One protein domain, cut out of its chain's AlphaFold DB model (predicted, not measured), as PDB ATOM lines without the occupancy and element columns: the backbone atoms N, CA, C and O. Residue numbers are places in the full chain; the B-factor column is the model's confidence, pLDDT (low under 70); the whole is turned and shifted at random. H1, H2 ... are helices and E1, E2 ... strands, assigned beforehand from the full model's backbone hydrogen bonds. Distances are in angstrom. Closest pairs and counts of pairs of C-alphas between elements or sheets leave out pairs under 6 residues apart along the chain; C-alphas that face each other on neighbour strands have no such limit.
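AT A GLANCE: This is residues 48 to 152 of the 158 residues of an uncharacterized protein of Prevotella sp. CAG:520 (UniProt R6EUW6). Two antiparallel sheets of four strands each lie face to face as a sandwich, their strands running nearly in line, and a very short helix, H1, sits beside the strands of the second sheet, in the stretch where the chain passes from one sheet to the other. Each sheet is a meander, each strand the antiparallel neighbour of the one before: E1 E2 E3 E4, and the strongly twisted E5 E6 E7 E8. The printed part has 105 residues, with eight named strands and one named helix in the order E1 E2 E3 E4 H1 E5 E6 E7 E8, and the class is mostly strand. The whole is compact, with a radius of gyration of the C-alphas of 13.9 A, and its outline is elongated, spanning 42 by 26 by 24 A.

HOW THE PARTS SIT: The strongly twisted sheet holds E5, residues 105 to 113, E6, residues 121 to 129, E7, residues 135 to 144, and E8, residues 149 to 151. Its edge strands are E5 and E8, and E5 bends by 63 degrees at residue 108. E5 and E6 form a hairpin, with N 113 and O 121 at 2.8 A. E6 and E7 form a hairpin, with N 122 and O 142 at 2.7 A. E7 and E8 form a hairpin, with N 143 and O 150 at 2.9 A. The other sheet holds E1, residues 48 to 50, E2, residues 56 to 62, E3, residues 72 to 79, and E4, residues 85 to 89. N 49 and O 58 are 2.8 A apart in the hairpin E1 and E2, N 57 and O 77 2.8 A in the hairpin E2 and E3, and N 76 and O 88 2.9 A in the hairpin E3 and E4. These N and O pairs are within hydrogen-bond range. The parts of the sheets that face each other are 10.1 A centre to centre, with their best planes 7 degrees apart and their strands at 13 degrees. The closest C-alphas of E1 and E5 are those of Ile 49 and Lys 109, 6.3 A apart. E4 and E5 are apart. H1, residues 93 to 96, is on the sheet E5 E6 E7 E8, at a height over the sheet of 5.7 A, over none of its strands. The closest C-alphas of H1 and E8 are those of Ala 96 and Pro 151, 5.4 A apart. H1 is too short for an O i to N i+4 pair; its one O i to N i+3 pair is within range.

IN THESE COORDINATES: E1 begins at C-alpha 48, (24.246, 1.977, -101.201). E7, the longest strand by residues, measures 28.5 A, E6 26.0 A, E3 23.0 A, E5 21.8 A, E2 20.4 A and E4 13.5 A. E8 measures 6.8 A, E1 6.7 A and H1 5.1 A. E8 ends at C-alpha 151, (23.730, 22.494, -98.428).

THE WHOLE: The two C-alphas farthest apart are those of Asp 82 and Ser 132, 44.7 A. The printed part has no cut, and no link is long. Mean pLDDT of the printed part is 86.3; residues 90, 116 and 117 are under 70.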
ATOM      1  N   THR A  48      23.009   1.204-101.023       94.56
ATOM      2  CA  THR A  48      24.246   1.977-101.201       94.56
ATOM      3  C   THR A  48      24.228   2.670-102.553       94.56
ATOM      4  O   THR A  48      24.176   2.009-103.588       94.56
ATOM      5  N   ILE A  49      24.311   3.998-102.538       95.62
ATOM      6  CA  ILE A  49      24.382   4.850-103.723       95.62
ATOM      7  C   ILE A  49      25.716   5.584-103.707       95.62
ATOM      8  O   ILE A  49      26.097   6.173-102.699       95.62
ATOM      9  N   VAL A  50      26.428   5.563-104.827       95.56
ATOM     10  CA  VAL A  50      27.731   6.219-104.978       95.56
ATOM     11  C   VAL A  50      27.615   7.268-106.079       95.56
ATOM     12  O   VAL A  50      26.966   7.015-107.096       95.56
ATOM     13  N   SER A  51      28.214   8.441-105.875       95.38
ATOM     14  CA  SER A  51      28.350   9.456-106.917       95.38
ATOM     15  C   SER A  51      29.179   8.928-108.089       95.38
ATOM     16  O   SER A  51      30.030   8.052-107.944       95.38
ATOM     17  N   ASP A  52      28.958   9.483-109.273       92.81
ATOM     18  CA  ASP A  52      29.674   9.126-110.500       92.81
ATOM     19  C   ASP A  52      31.194   9.362-110.424       92.81
ATOM     20  O   ASP A  52      31.965   8.634-111.053       92.81
ATOM     21  N   ASP A  53      31.642  10.314-109.604       92.69
ATOM     22  CA  ASP A  53      33.061  10.555-109.311       92.69
ATOM     23  C   ASP A  53      33.632   9.708-108.151       92.69
ATOM     24  O   ASP A  53      34.836   9.753-107.892       92.69
ATOM     25  N   ASN A  54      32.804   8.899-107.481       92.25
ATOM     26  CA  ASN A  54      33.142   8.074-106.312       92.25
ATOM     27  C   ASN A  54      33.669   8.844-105.088       92.25
ATOM     28  O   ASN A  54      34.350   8.258-104.235       92.25
ATOM     29  N   LEU A  55      33.396  10.148-104.993       93.19
ATOM     30  CA  LEU A  55      33.794  10.958-103.841       93.19
ATOM     31  C   LEU A  55      32.733  11.004-102.744       93.19
ATOM     32  O   LEU A  55      33.096  11.281-101.602       93.19
ATOM     33  N   VAL A  56      31.473  10.695-103.062       94.62
ATOM     34  CA  VAL A  56      30.352  10.698-102.121       94.62
ATOM     35  C   VAL A  56      29.594   9.377-102.199       94.62
ATOM     36  O   VAL A  56      29.247   8.901-103.277       94.62
ATOM     37  N   THR A  57      29.299   8.799-101.041       95.38
ATOM     38  CA  THR A  57      28.512   7.575-100.895       95.38
ATOM     39  C   THR A  57      27.402   7.818 -99.887       95.38
ATOM     40  O   THR A  57      27.691   8.214 -98.764       95.38
ATOM     41  N   ALA A  58      26.155   7.531-100.242       93.88
ATOM     42  CA  ALA A  58      25.058   7.422 -99.286       93.88
ATOM     43  C   ALA A  58      24.751   5.948 -99.027       93.88
ATOM     44  O   ALA A  58      24.621   5.158 -99.964       93.88
ATOM     45  N   ILE A  59      24.623   5.592 -97.757       92.56
ATOM     46  CA  ILE A  59      24.128   4.295 -97.308       92.56
ATOM     47  C   ILE A  59      22.867   4.567 -96.509       92.56
ATOM     48  O   ILE A  59      22.884   5.448 -95.653       92.56
ATOM     49  N   TRP A  60      21.784   3.857 -96.789       91.88
ATOM     50  CA  TRP A  60      20.546   4.026 -96.040       91.88
ATOM     51  C   TRP A  60      19.778   2.716 -95.903       91.88
ATOM     52  O   TRP A  60      19.957   1.805 -96.713       91.88
ATOM     53  N   HIS A  61      18.932   2.617 -94.881       89.19
ATOM     54  CA  HIS A  61      17.965   1.530 -94.739       89.19
ATOM     55  C   HIS A  61      16.680   2.030 -94.071       89.19
ATOM     56  O   HIS A  61      16.698   3.010 -93.330       89.19
ATOM     57  N   ASP A  62      15.573   1.337 -94.328       87.94
ATOM     58  CA  ASP A  62      14.341   1.501 -93.554       87.94
ATOM     59  C   ASP A  62      14.512   0.813 -92.192       87.94
ATOM     60  O   ASP A  62      14.924  -0.348 -92.113       87.94
ATOM     61  N   THR A  63      14.255   1.543 -91.112       86.50
ATOM     62  CA  THR A  63      14.306   1.049 -89.727       86.50
ATOM     63  C   THR A  63      13.066   0.227 -89.371       86.50
ATOM     64  O   THR A  63      13.087  -0.555 -88.423       86.50
ATOM     65  N   GLY A  64      11.973   0.388 -90.126       82.69
ATOM     66  CA  GLY A  64      10.673  -0.207 -89.832       82.69
ATOM     67  C   GLY A  64       9.873   0.514 -88.740       82.69
ATOM     68  O   GLY A  64       8.766   0.073 -88.424       82.69
ATOM     69  N   GLU A  65      10.375   1.618 -88.173       82.31
ATOM     70  CA  GLU A  65       9.723   2.330 -87.061       82.31
ATOM     71  C   GLU A  65       8.660   3.356 -87.509       82.31
ATOM     72  O   GLU A  65       7.811   3.757 -86.713       82.31
ATOM     73  N   GLY A  66       8.633   3.743 -88.789       73.62
ATOM     74  CA  GLY A  66       7.779   4.836 -89.287       73.62
ATOM     75  C   GLY A  66       6.317   4.473 -89.630       73.62
ATOM     76  O   GLY A  66       5.507   5.330 -90.001       73.62
ATOM     77  N   GLY A  67       5.918   3.205 -89.483       78.62
ATOM     78  CA  GLY A  67       4.539   2.766 -89.716       78.62
ATOM     79  C   GLY A  67       4.116   2.841 -91.189       78.62
ATOM     80  O   GLY A  67       4.426   1.943 -91.968       78.62
ATOM     81  N   THR A  68       3.339   3.862 -91.574       73.88
ATOM     82  CA  THR A  68       2.863   4.032 -92.966       73.88
ATOM     83  C   THR A  68       3.876   4.716 -93.883       73.88
ATOM     84  O   THR A  68       3.818   4.499 -95.094       73.88
ATOM     85  N   ALA A  69       4.783   5.520 -93.324       75.12
ATOM     86  CA  ALA A  69       5.935   6.086 -94.023       75.12
ATOM     87  C   ALA A  69       7.201   5.442 -93.439       75.12
ATOM     88  O   ALA A  69       7.267   5.299 -92.227       75.12
ATOM     89  N   PRO A  70       8.175   5.000 -94.244       77.88
ATOM     90  CA  PRO A  70       9.379   4.359 -93.714       77.88
ATOM     91  C   PRO A  70      10.190   5.365 -92.896       77.88
ATOM     92  O   PRO A  70      10.253   6.528 -93.274       77.88
ATOM     93  N   ASP A  71      10.815   4.949 -91.798       86.00
ATOM     94  CA  ASP A  71      11.762   5.811 -91.080       86.00
ATOM     95  C   ASP A  71      13.174   5.388 -91.477       86.00
ATOM     96  O   ASP A  71      13.555   4.239 -91.278       86.00
ATOM     97  N   ILE A  72      13.911   6.278 -92.131       86.06
ATOM     98  CA  ILE A  72      15.159   5.984 -92.829       86.06
ATOM     99  C   ILE A  72      16.346   6.440 -91.986       86.06
ATOM    100  O   ILE A  72      16.511   7.635 -91.717       86.06
ATOM    101  N   ASP A  73      17.232   5.499 -91.665       87.56
ATOM    102  CA  ASP A  73      18.583   5.842 -91.228       87.56
ATOM    103  C   ASP A  73      19.480   6.018 -92.456       87.56
ATOM    104  O   ASP A  73      19.450   5.210 -93.390       87.56
ATOM    105  N   CYS A  74      20.270   7.091 -92.478       89.50
ATOM    106  CA  CYS A  74      21.148   7.421 -93.591       89.50
ATOM    107  C   CYS A  74      22.503   7.940 -93.109       89.50
ATOM    108  O   CYS A  74      22.613   8.857 -92.292       89.50
ATOM    109  N   VAL A  75      23.552   7.376 -93.704       91.38
ATOM    110  CA  VAL A  75      24.938   7.787 -93.521       91.38
ATOM    111  C   VAL A  75      25.498   8.230 -94.858       91.38
ATOM    112  O   VAL A  75      25.551   7.451 -95.814       91.38
ATOM    113  N   VAL A  76      25.984   9.467 -94.918       92.19
ATOM    114  CA  VAL A  76      26.727   9.967 -96.075       92.19
ATOM    115  C   VAL A  76      28.205  10.011 -95.763       92.19
ATOM    116  O   VAL A  76      28.640  10.665 -94.821       92.19
ATOM    117  N   LYS A  77      28.990   9.329 -96.590       94.69
ATOM    118  CA  LYS A  77      30.446   9.331 -96.541       94.69
ATOM    119  C   LYS A  77      30.988  10.163 -97.686       94.69
ATOM    120  O   LYS A  77      30.527  10.013 -98.815       94.69
ATOM    121  N   PHE A  78      31.981  11.000 -97.422       93.94
ATOM    122  CA  PHE A  78      32.599  11.815 -98.462       93.94
ATOM    123  C   PHE A  78      34.096  12.005 -98.238       93.94
ATOM    124  O   PHE A  78      34.575  11.974 -97.104       93.94
ATOM    125  N   LYS A  79      34.847  12.181 -99.329       92.12
ATOM    126  CA  LYS A  79      36.282  12.482 -99.274       92.12
ATOM    127  C   LYS A  79      36.530  13.969 -99.484       92.12
ATOM    128  O   LYS A  79      36.145  14.517-100.513       92.12
ATOM    129  N   SER A  80      37.201  14.605 -98.531       88.31
ATOM    130  CA  SER A  80      37.666  15.988 -98.662       88.31
ATOM    131  C   SER A  80      38.849  16.098 -99.628       88.31
ATOM    132  O   SER A  80      39.439  15.102-100.050       88.31
ATOM    133  N   ALA A  81      39.216  17.334 -99.979       86.31
ATOM    134  CA  ALA A  81      40.295  17.621-100.930       86.31
ATOM    135  C   ALA A  81      41.676  17.083-100.494       86.31
ATOM    136  O   ALA A  81      42.523  16.807-101.339       86.31
ATOM    137  N   ASP A  82      41.903  16.906 -99.192       88.50
ATOM    138  CA  ASP A  82      43.107  16.286 -98.620       88.50
ATOM    139  C   ASP A  82      43.072  14.740 -98.642       88.50
ATOM    140  O   ASP A  82      44.024  14.086 -98.217       88.50
ATOM    141  N   GLY A  83      41.986  14.145 -99.147       87.88
ATOM    142  CA  GLY A  83      41.782  12.702 -99.245       87.88
ATOM    143  C   GLY A  83      41.249  12.040 -97.972       87.88
ATOM    144  O   GLY A  83      41.072  10.816 -97.964       87.88
ATOM    145  N   LYS A  84      40.978  12.804 -96.908       93.69
ATOM    146  CA  LYS A  84      40.399  12.282 -95.665       93.69
ATOM    147  C   LYS A  84      38.932  11.896 -95.874       93.69
ATOM    148  O   LYS A  84      38.186  12.581 -96.568       93.69
ATOM    149  N   LEU A  85      38.533  10.767 -95.289       94.69
ATOM    150  CA  LEU A  85      37.152  10.286 -95.314       94.69
ATOM    151  C   LEU A  85      36.384  10.856 -94.117       94.69
ATOM    152  O   LEU A  85      36.850  10.750 -92.982       94.69
ATOM    153  N   HIS A  86      35.201  11.395 -94.385       93.75
ATOM    154  CA  HIS A  86      34.265  11.927 -93.398       93.75
ATOM    155  C   HIS A  86      32.931  11.204 -93.492       93.75
ATOM    156  O   HIS A  86      32.603  10.641 -94.538       93.75
ATOM    157  N   GLU A  87      32.167  11.233 -92.403       92.81
ATOM    158  CA  GLU A  87      30.831  10.648 -92.316       92.81
ATOM    159  C   GLU A  87      29.860  11.635 -91.663       92.81
ATOM    160  O   GLU A  87      30.192  12.253 -90.653       92.81
ATOM    161  N   GLU A  88      28.653  11.738 -92.212       87.06
ATOM    162  CA  GLU A  88      27.533  12.492 -91.653       87.06
ATOM    163  C   GLU A  88      26.347  11.536 -91.459       87.06
ATOM    164  O   GLU A  88      25.905  10.889 -92.409       87.06
ATOM    165  N   HIS A  89      25.856  11.437 -90.221       83.38
ATOM    166  CA  HIS A  89      24.808  10.496 -89.797       83.38
ATOM    167  C   HIS A  89      23.516  11.255 -89.502       83.38
ATOM    168  O   HIS A  89      23.385  11.799 -88.404       83.38
ATOM    169  N   ARG A  90      22.602  11.361 -90.475       69.94
ATOM    170  CA  ARG A  90      21.296  12.051 -90.367       69.94
ATOM    171  C   ARG A  90      20.406  11.686 -91.563       69.94
ATOM    172  O   ARG A  90      20.933  11.369 -92.627       69.94
ATOM    173  N   PRO A  91      19.088  11.956 -91.500       70.81
ATOM    174  CA  PRO A  91      18.327  12.235 -92.713       70.81
ATOM    175  C   PRO A  91      18.954  13.425 -93.461       70.81
ATOM    176  O   PRO A  91      19.082  14.520 -92.908       70.81
ATOM    177  N   LEU A  92      19.354  13.218 -94.718       73.19
ATOM    178  CA  LEU A  92      20.099  14.184 -95.545       73.19
ATOM    179  C   LEU A  92      19.432  15.557 -95.659       73.19
ATOM    180  O   LEU A  92      20.086  16.593 -95.532       73.19
ATOM    181  N   LEU A  93      18.118  15.569 -95.862       72.75
ATOM    182  CA  LEU A  93      17.330  16.794 -96.001       72.75
ATOM    183  C   LEU A  93      17.314  17.636 -94.728       72.75
ATOM    184  O   LEU A  93      17.144  18.844 -94.822       72.75
ATOM    185  N   ARG A  94      17.611  17.064 -93.555       77.00
ATOM    186  CA  ARG A  94      17.736  17.838 -92.314       77.00
ATOM    187  C   ARG A  94      18.896  18.837 -92.357       77.00
ATOM    188  O   ARG A  94      18.887  19.814 -91.613       77.00
ATOM    189  N   LEU A  95      19.900  18.617 -93.210       75.81
ATOM    190  CA  LEU A  95      20.959  19.601 -93.443       75.81
ATOM    191  C   LEU A  95      20.429  20.824 -94.207       75.81
ATOM    192  O   LEU A  95      20.780  21.954 -93.876       75.81
ATOM    193  N   ALA A  96      19.576  20.602 -95.209       76.62
ATOM    194  CA  ALA A  96      18.990  21.663 -96.027       76.62
ATOM    195  C   ALA A  96      17.780  22.333 -95.348       76.62
ATOM    196  O   ALA A  96      17.581  23.538 -95.463       76.62
ATOM    197  N   HIS A  97      17.002  21.576 -94.585       78.75
ATOM    198  CA  HIS A  97      15.743  21.997 -93.986       78.75
ATOM    199  C   HIS A  97      15.666  21.477 -92.542       78.75
ATOM    200  O   HIS A  97      15.016  20.475 -92.255       78.75
ATOM    201  N   PRO A  98      16.359  22.131 -91.594       79.06
ATOM    202  CA  PRO A  98      16.551  21.596 -90.244       79.06
ATOM    203  C   PRO A  98      15.282  21.545 -89.383       79.06
ATOM    204  O   PRO A  98      15.301  20.903 -88.332       79.06
ATOM    205  N   ASN A  99      14.219  22.239 -89.799       82.38
ATOM    206  CA  ASN A  99      12.974  22.386 -89.042       82.38
ATOM    207  C   ASN A  99      11.865  21.430 -89.493       82.38
ATOM    208  O   ASN A  99      10.835  21.355 -88.828       82.38
ATOM    209  N   ASP A 100      12.073  20.735 -90.602       78.19
ATOM    210  CA  ASP A 100      11.067  19.905 -91.244       78.19
ATOM    211  C   ASP A 100      11.421  18.426 -91.054       78.19
ATOM    212  O   ASP A 100      12.593  18.060 -90.890       78.19
ATOM    213  N   ASP A 101      10.396  17.573 -91.052       78.19
ATOM    214  CA  ASP A 101      10.583  16.134 -90.924       78.19
ATOM    215  C   ASP A 101      10.829  15.498 -92.289       78.19
ATOM    216  O   ASP A 101       9.974  15.488 -93.176       78.19
ATOM    217  N   TYR A 102      12.035  14.969 -92.436       78.75
ATOM    218  CA  TYR A 102      12.506  14.338 -93.651       78.75
ATOM    219  C   TYR A 102      13.100  12.956 -93.395       78.75
ATOM    220  O   TYR A 102      13.816  12.430 -94.252       78.75
ATOM    221  N   SER A 103      12.807  12.347 -92.244       81.06
ATOM    222  CA  SER A 103      13.347  11.029 -91.918       81.06
ATOM    223  C   SER A 103      12.865   9.929 -92.867       81.06
ATOM    224  O   SER A 103      13.432   8.856 -92.876       81.06
ATOM    225  N   HIS A 104      11.908  10.203 -93.755       85.69
ATOM    226  CA  HIS A 104      11.331   9.221 -94.680       85.69
ATOM    227  C   HIS A 104      11.937   9.203 -96.096       85.69
ATOM    228  O   HIS A 104      11.352   8.613 -97.007       85.69
ATOM    229  N   HIS A 105      13.053   9.908 -96.325       87.81
ATOM    230  CA  HIS A 105      13.587  10.120 -97.673       87.81
ATOM    231  C   HIS A 105      14.703   9.141 -98.024       87.81
ATOM    232  O   HIS A 105      15.792   9.152 -97.453       87.81
ATOM    233  N   GLU A 106      14.434   8.349 -99.049       90.25
ATOM    234  CA  GLU A 106      15.354   7.408 -99.663       90.25
ATOM    235  C   GLU A 106      16.262   8.125-100.664       90.25
ATOM    236  O   GLU A 106      15.804   8.937-101.475       90.25
ATOM    237  N   VAL A 107      17.552   7.782-100.671       91.38
ATOM    238  CA  VAL A 107      18.482   8.265-101.699       91.38
ATOM    239  C   VAL A 107      18.412   7.348-102.911       91.38
ATOM    240  O   VAL A 107      18.730   6.164-102.810       91.38
ATOM    241  N   GLN A 108      18.049   7.904-104.067       93.38
ATOM    242  CA  GLN A 108      17.924   7.160-105.326       93.38
ATOM    243  C   GLN A 108      19.166   7.304-106.207       93.38
ATOM    244  O   GLN A 108      19.597   6.362-106.871       93.38
ATOM    245  N   LYS A 109      19.743   8.508-106.247       94.62
ATOM    246  CA  LYS A 109      20.878   8.825-107.116       94.62
ATOM    247  C   LYS A 109      21.680   9.987-106.554       94.62
ATOM    248  O   LYS A 109      21.102  10.920-106.004       94.62
ATOM    249  N   ILE A 110      22.990   9.954-106.775       94.62
ATOM    250  CA  ILE A 110      23.889  11.080-106.528       94.62
ATOM    251  C   ILE A 110      24.599  11.408-107.841       94.62
ATOM    252  O   ILE A 110      25.129  10.513-108.498       94.62
ATOM    253  N   VAL A 111      24.583  12.675-108.240       94.38
ATOM    254  CA  VAL A 111      25.280  13.173-109.433       94.38
ATOM    255  C   VAL A 111      26.275  14.235-109.005       94.38
ATOM    256  O   VAL A 111      25.891  15.191-108.335       94.38
ATOM    257  N   SER A 112      27.536  14.077-109.390       93.38
ATOM    258  CA  SER A 112      28.533  15.129-109.261       93.38
ATOM    259  C   SER A 112      28.476  16.068-110.463       93.38
ATOM    260  O   SER A 112      28.306  15.644-111.605       93.38
ATOM    261  N   LEU A 113      28.571  17.366-110.197       91.38
ATOM    262  CA  LEU A 113      28.550  18.413-111.206       91.38
ATOM    263  C   LEU A 113      29.698  19.374-110.942       91.38
ATOM    264  O   LEU A 113      29.807  19.946-109.854       91.38
ATOM    265  N   ASP A 114      30.547  19.549-111.948       86.50
ATOM    266  CA  ASP A 114      31.580  20.573-111.920       86.50
ATOM    267  C   ASP A 114      30.923  21.942-112.128       86.50
ATOM    268  O   ASP A 114      30.243  22.170-113.130       86.50
ATOM    269  N   ASP A 115      31.105  22.846-111.167       73.62
ATOM    270  CA  ASP A 115      30.735  24.250-111.328       73.62
ATOM    271  C   ASP A 115      31.875  24.963-112.071       73.62
ATOM    272  O   ASP A 115      33.036  24.886-111.663       73.62
ATOM    273  N   GLU A 116      31.557  25.660-113.166       65.44
ATOM    274  CA  GLU A 116      32.525  26.402-113.989       65.44
ATOM    275  C   GLU A 116      33.301  27.467-113.188       65.44
ATOM    276  O   GLU A 116      34.382  27.889-113.607       65.44
ATOM    277  N   TYR A 117      32.775  27.891-112.033       55.16
ATOM    278  CA  TYR A 117      33.341  28.962-111.213       55.16
ATOM    279  C   TYR A 117      33.413  28.633-109.711       55.16
ATOM    280  O   TYR A 117      33.715  29.526-108.914       55.16
ATOM    281  N   GLY A 118      33.148  27.385-109.311       73.56
ATOM    282  CA  GLY A 118      32.914  27.024-107.911       73.56
ATOM    283  C   GLY A 118      33.412  25.639-107.505       73.56
ATOM    284  O   GLY A 118      34.136  24.960-108.232       73.56
ATOM    285  N   ASN A 119      33.034  25.230-106.293       83.06
ATOM    286  CA  ASN A 119      33.259  23.867-105.832       83.06
ATOM    287  C   ASN A 119      32.337  22.903-106.583       83.06
ATOM    288  O   ASN A 119      31.211  23.245-106.952       83.06
ATOM    289  N   ARG A 120      32.797  21.662-106.748       90.12
ATOM    290  CA  ARG A 120      31.957  20.576-107.248       90.12
ATOM    291  C   ARG A 120      30.715  20.424-106.371       90.12
ATOM    292  O   ARG A 120      30.813  20.329-105.146       90.12
ATOM    293  N   SER A 121      29.567  20.372-107.027       91.81
ATOM    294  CA  SER A 121      28.273  20.148-106.396       91.81
ATOM    295  C   SER A 121      27.885  18.675-106.493       91.81
ATOM    296  O   SER A 121      28.158  18.012-107.491       91.81
ATOM    297  N   TYR A 122      27.211  18.170-105.469       93.00
ATOM    298  CA  TYR A 122      26.686  16.814-105.379       93.00
ATOM    299  C   TYR A 122      25.175  16.886-105.240       93.00
ATOM    300  O   TYR A 122      24.662  17.332-104.214       93.00
ATOM    301  N   VAL A 123      24.466  16.468-106.284       92.50
ATOM    302  CA  VAL A 123      23.006  16.518-106.374       92.50
ATOM    303  C   VAL A 123      22.431  15.165-105.990       92.50
ATOM    304  O   VAL A 123      22.688  14.165-106.660       92.50
ATOM    305  N   PHE A 124      21.638  15.148-104.928       92.50
ATOM    306  CA  PHE A 124      20.948  13.975-104.420       92.50
ATOM    307  C   PHE A 124      19.505  14.001-104.911       92.50
ATOM    308  O   PHE A 124      18.768  14.950-104.652       92.50
ATOM    309  N   PHE A 125      19.109  12.939-105.603       91.94
ATOM    310  CA  PHE A 125      17.725  12.684-105.975       91.94
ATOM    311  C   PHE A 125      17.103  11.810-104.900       91.94
ATOM    312  O   PHE A 125      17.593  10.705-104.636       91.94
ATOM    313  N   LEU A 126      16.042  12.321-104.292       91.00
ATOM    314  CA  LEU A 126      15.395  11.723-103.142       91.00
ATOM    315  C   LEU A 126      13.975  11.293-103.494       91.00
ATOM    316  O   LEU A 126      13.317  11.886-104.355       91.00
ATOM    317  N   SER A 127      13.501  10.256-102.817       89.75
ATOM    318  CA  SER A 127      12.107   9.831-102.881       89.75
ATOM    319  C   SER A 127      11.571   9.536-101.493       89.75
ATOM    320  O   SER A 127      12.255   8.906-100.698       89.75
ATOM    321  N   ALA A 128      10.333   9.927-101.223       87.25
ATOM    322  CA  ALA A 128       9.627   9.556-100.004       87.25
ATOM    323  C   ALA A 128       8.309   8.884-100.356       87.25
ATOM    324  O   ALA A 128       7.556   9.361-101.210       87.25
ATOM    325  N   LYS A 129       8.018   7.769 -99.691       83.44
ATOM    326  CA  LYS A 129       6.753   7.062 -99.861       83.44
ATOM    327  C   LYS A 129       5.635   7.838 -99.165       83.44
ATOM    328  O   LYS A 129       5.666   8.013 -97.952       83.44
ATOM    329  N   VAL A 130       4.639   8.281 -99.930       82.69
ATOM    330  CA  VAL A 130       3.500   9.085 -99.433       82.69
ATOM    331  C   VAL A 130       2.161   8.344 -99.506       82.69
ATOM    332  O   VAL A 130       1.148   8.824 -99.005       82.69
ATOM    333  N   GLY A 131       2.151   7.145-100.088       75.69
ATOM    334  CA  GLY A 131       0.984   6.274-100.165       75.69
ATOM    335  C   GLY A 131       1.372   4.847-100.542       75.69
ATOM    336  O   GLY A 131       2.551   4.514-100.663       75.69
ATOM    337  N   SER A 132       0.381   3.980-100.758       73.44
ATOM    338  CA  SER A 132       0.616   2.554-101.033       73.44
ATOM    339  C   SER A 132       1.519   2.321-102.250       73.44
ATOM    340  O   SER A 132       2.338   1.408-102.221       73.44
ATOM    341  N   ASN A 133       1.386   3.166-103.279       75.31
ATOM    342  CA  ASN A 133       2.158   3.136-104.527       75.31
ATOM    343  C   ASN A 133       2.550   4.550-105.006       75.31
ATOM    344  O   ASN A 133       2.818   4.747-106.189       75.31
ATOM    345  N   GLU A 134       2.531   5.541-104.115       80.50
ATOM    346  CA  GLU A 134       2.804   6.940-104.456       80.50
ATOM    347  C   GLU A 134       4.097   7.399-103.792       80.50
ATOM    348  O   GLU A 134       4.313   7.157-102.600       80.50
ATOM    349  N   TYR A 135       4.938   8.076-104.574       84.44
ATOM    350  CA  TYR A 135       6.212   8.621-104.129       84.44
ATOM    351  C   TYR A 135       6.270  10.114-104.436       84.44
ATOM    352  O   TYR A 135       5.999  10.540-105.560       84.44
ATOM    353  N   ALA A 136       6.636  10.899-103.427       86.44
ATOM    354  CA  ALA A 136       7.096  12.263-103.614       86.44
ATOM    355  C   ALA A 136       8.580  12.235-103.987       86.44
ATOM    356  O   ALA A 136       9.324  11.361-103.537       86.44
ATOM    357  N   HIS A 137       9.003  13.195-104.802       88.50
ATOM    358  CA  HIS A 137      10.389  13.339-105.226       88.50
ATOM    359  C   HIS A 137      10.914  14.701-104.804       88.50
ATOM    360  O   HIS A 137      10.216  15.701-104.965       88.50
ATOM    361  N   ASP A 138      12.145  14.719-104.309       86.69
ATOM    362  CA  ASP A 138      12.835  15.941-103.912       86.69
ATOM    363  C   ASP A 138      14.285  15.918-104.406       86.69
ATOM    364  O   ASP A 138      14.839  14.861-104.730       86.69
ATOM    365  N   ILE A 139      14.889  17.096-104.513       88.25
ATOM    366  CA  ILE A 139      16.262  17.263-104.968       88.25
ATOM    367  C   ILE A 139      16.965  18.268-104.070       88.25
ATOM    368  O   ILE A 139      16.564  19.424-103.965       88.25
ATOM    369  N   VAL A 140      18.092  17.843-103.508       88.12
ATOM    370  CA  VAL A 140      19.006  18.725-102.783       88.12
ATOM    371  C   VAL A 140      20.402  18.635-103.347       88.12
ATOM    372  O   VAL A 140      20.823  17.601-103.865       88.12
ATOM    373  N   ALA A 141      21.132  19.735-103.234       90.88
ATOM    374  CA  ALA A 141      22.516  19.803-103.651       90.88
ATOM    375  C   ALA A 141      23.404  20.211-102.484       90.88
ATOM    376  O   ALA A 141      23.022  21.027-101.642       90.88
ATOM    377  N   PHE A 142      24.604  19.648-102.469       91.19
ATOM    378  CA  PHE A 142      25.617  19.918-101.466       91.19
ATOM    379  C   PHE A 142      26.968  20.197-102.110       91.19
ATOM    380  O   PHE A 142      27.258  19.695-103.190       91.19
ATOM    381  N   GLU A 143      27.828  20.925-101.413       92.38
ATOM    382  CA  GLU A 143      29.262  20.982-101.700       92.38
ATOM    383  C   GLU A 143      30.058  20.317-100.570       92.38
ATOM    384  O   GLU A 143      29.637  20.311 -99.408       92.38
ATOM    385  N   ILE A 144      31.238  19.789-100.896       91.94
ATOM    386  CA  ILE A 144      32.227  19.406 -99.885       91.94
ATOM    387  C   ILE A 144      33.083  20.640 -99.586       91.94
ATOM    388  O   ILE A 144      33.870  21.076-100.424       91.94
ATOM    389  N   ALA A 145      32.948  21.190 -98.382       90.25
ATOM    390  CA  ALA A 145      33.670  22.377 -97.936       90.25
ATOM    391  C   ALA A 145      34.551  22.044 -96.725       90.25
ATOM    392  O   ALA A 145      34.124  22.135 -95.571       90.25
ATOM    393  N   GLY A 146      35.799  21.659 -97.001       89.62
ATOM    394  CA  GLY A 146      36.714  21.138 -95.984       89.62
ATOM    395  C   GLY A 146      36.210  19.800 -95.444       89.62
ATOM    396  O   GLY A 146      35.975  18.879 -96.220       89.62
ATOM    397  N   ASP A 147      35.995  19.730 -94.132       90.69
ATOM    398  CA  ASP A 147      35.544  18.531 -93.410       90.69
ATOM    399  C   ASP A 147      34.005  18.484 -93.273       90.69
ATOM    400  O   ASP A 147      33.469  17.917 -92.323       90.69
ATOM    401  N   SER A 148      33.255  19.155 -94.154       89.06
ATOM    402  CA  SER A 148      31.796  19.277 -94.030       89.06
ATOM    403  C   SER A 148      31.074  19.187 -95.366       89.06
ATOM    404  O   SER A 148      31.537  19.731 -96.369       89.06
ATOM    405  N   LEU A 149      29.889  18.576 -95.338       89.31
ATOM    406  CA  LEU A 149      28.924  18.596 -96.429       89.31
ATOM    407  C   LEU A 149      27.972  19.784 -96.222       89.31
ATOM    408  O   LEU A 149      27.225  19.819 -95.243       89.31
ATOM    409  N   ARG A 150      28.029  20.791 -97.098       89.75
ATOM    410  CA  ARG A 150      27.250  22.031 -96.947       89.75
ATOM    411  C   ARG A 150      26.110  22.100 -97.956       89.75
ATOM    412  O   ARG A 150      26.373  21.920 -99.141       89.75
ATOM    413  N   PRO A 151      24.867  22.365 -97.522       89.31
ATOM    414  CA  PRO A 151      23.730  22.494 -98.428       89.31
ATOM    415  C   PRO A 151      23.845  23.744 -99.306       89.31
ATOM    416  O   PRO A 151      24.262  24.813 -98.854       89.31
ATOM    417  N   LEU A 152      23.411  23.615-100.556       87.62
ATOM    418  CA  LEU A 152      23.330  24.697-101.531       87.62
ATOM    419  C   LEU A 152      21.874  25.173-101.643       87.62
ATOM    420  O   LEU A 152      21.103  24.688-102.466       87.62
TER     421      LEU A 152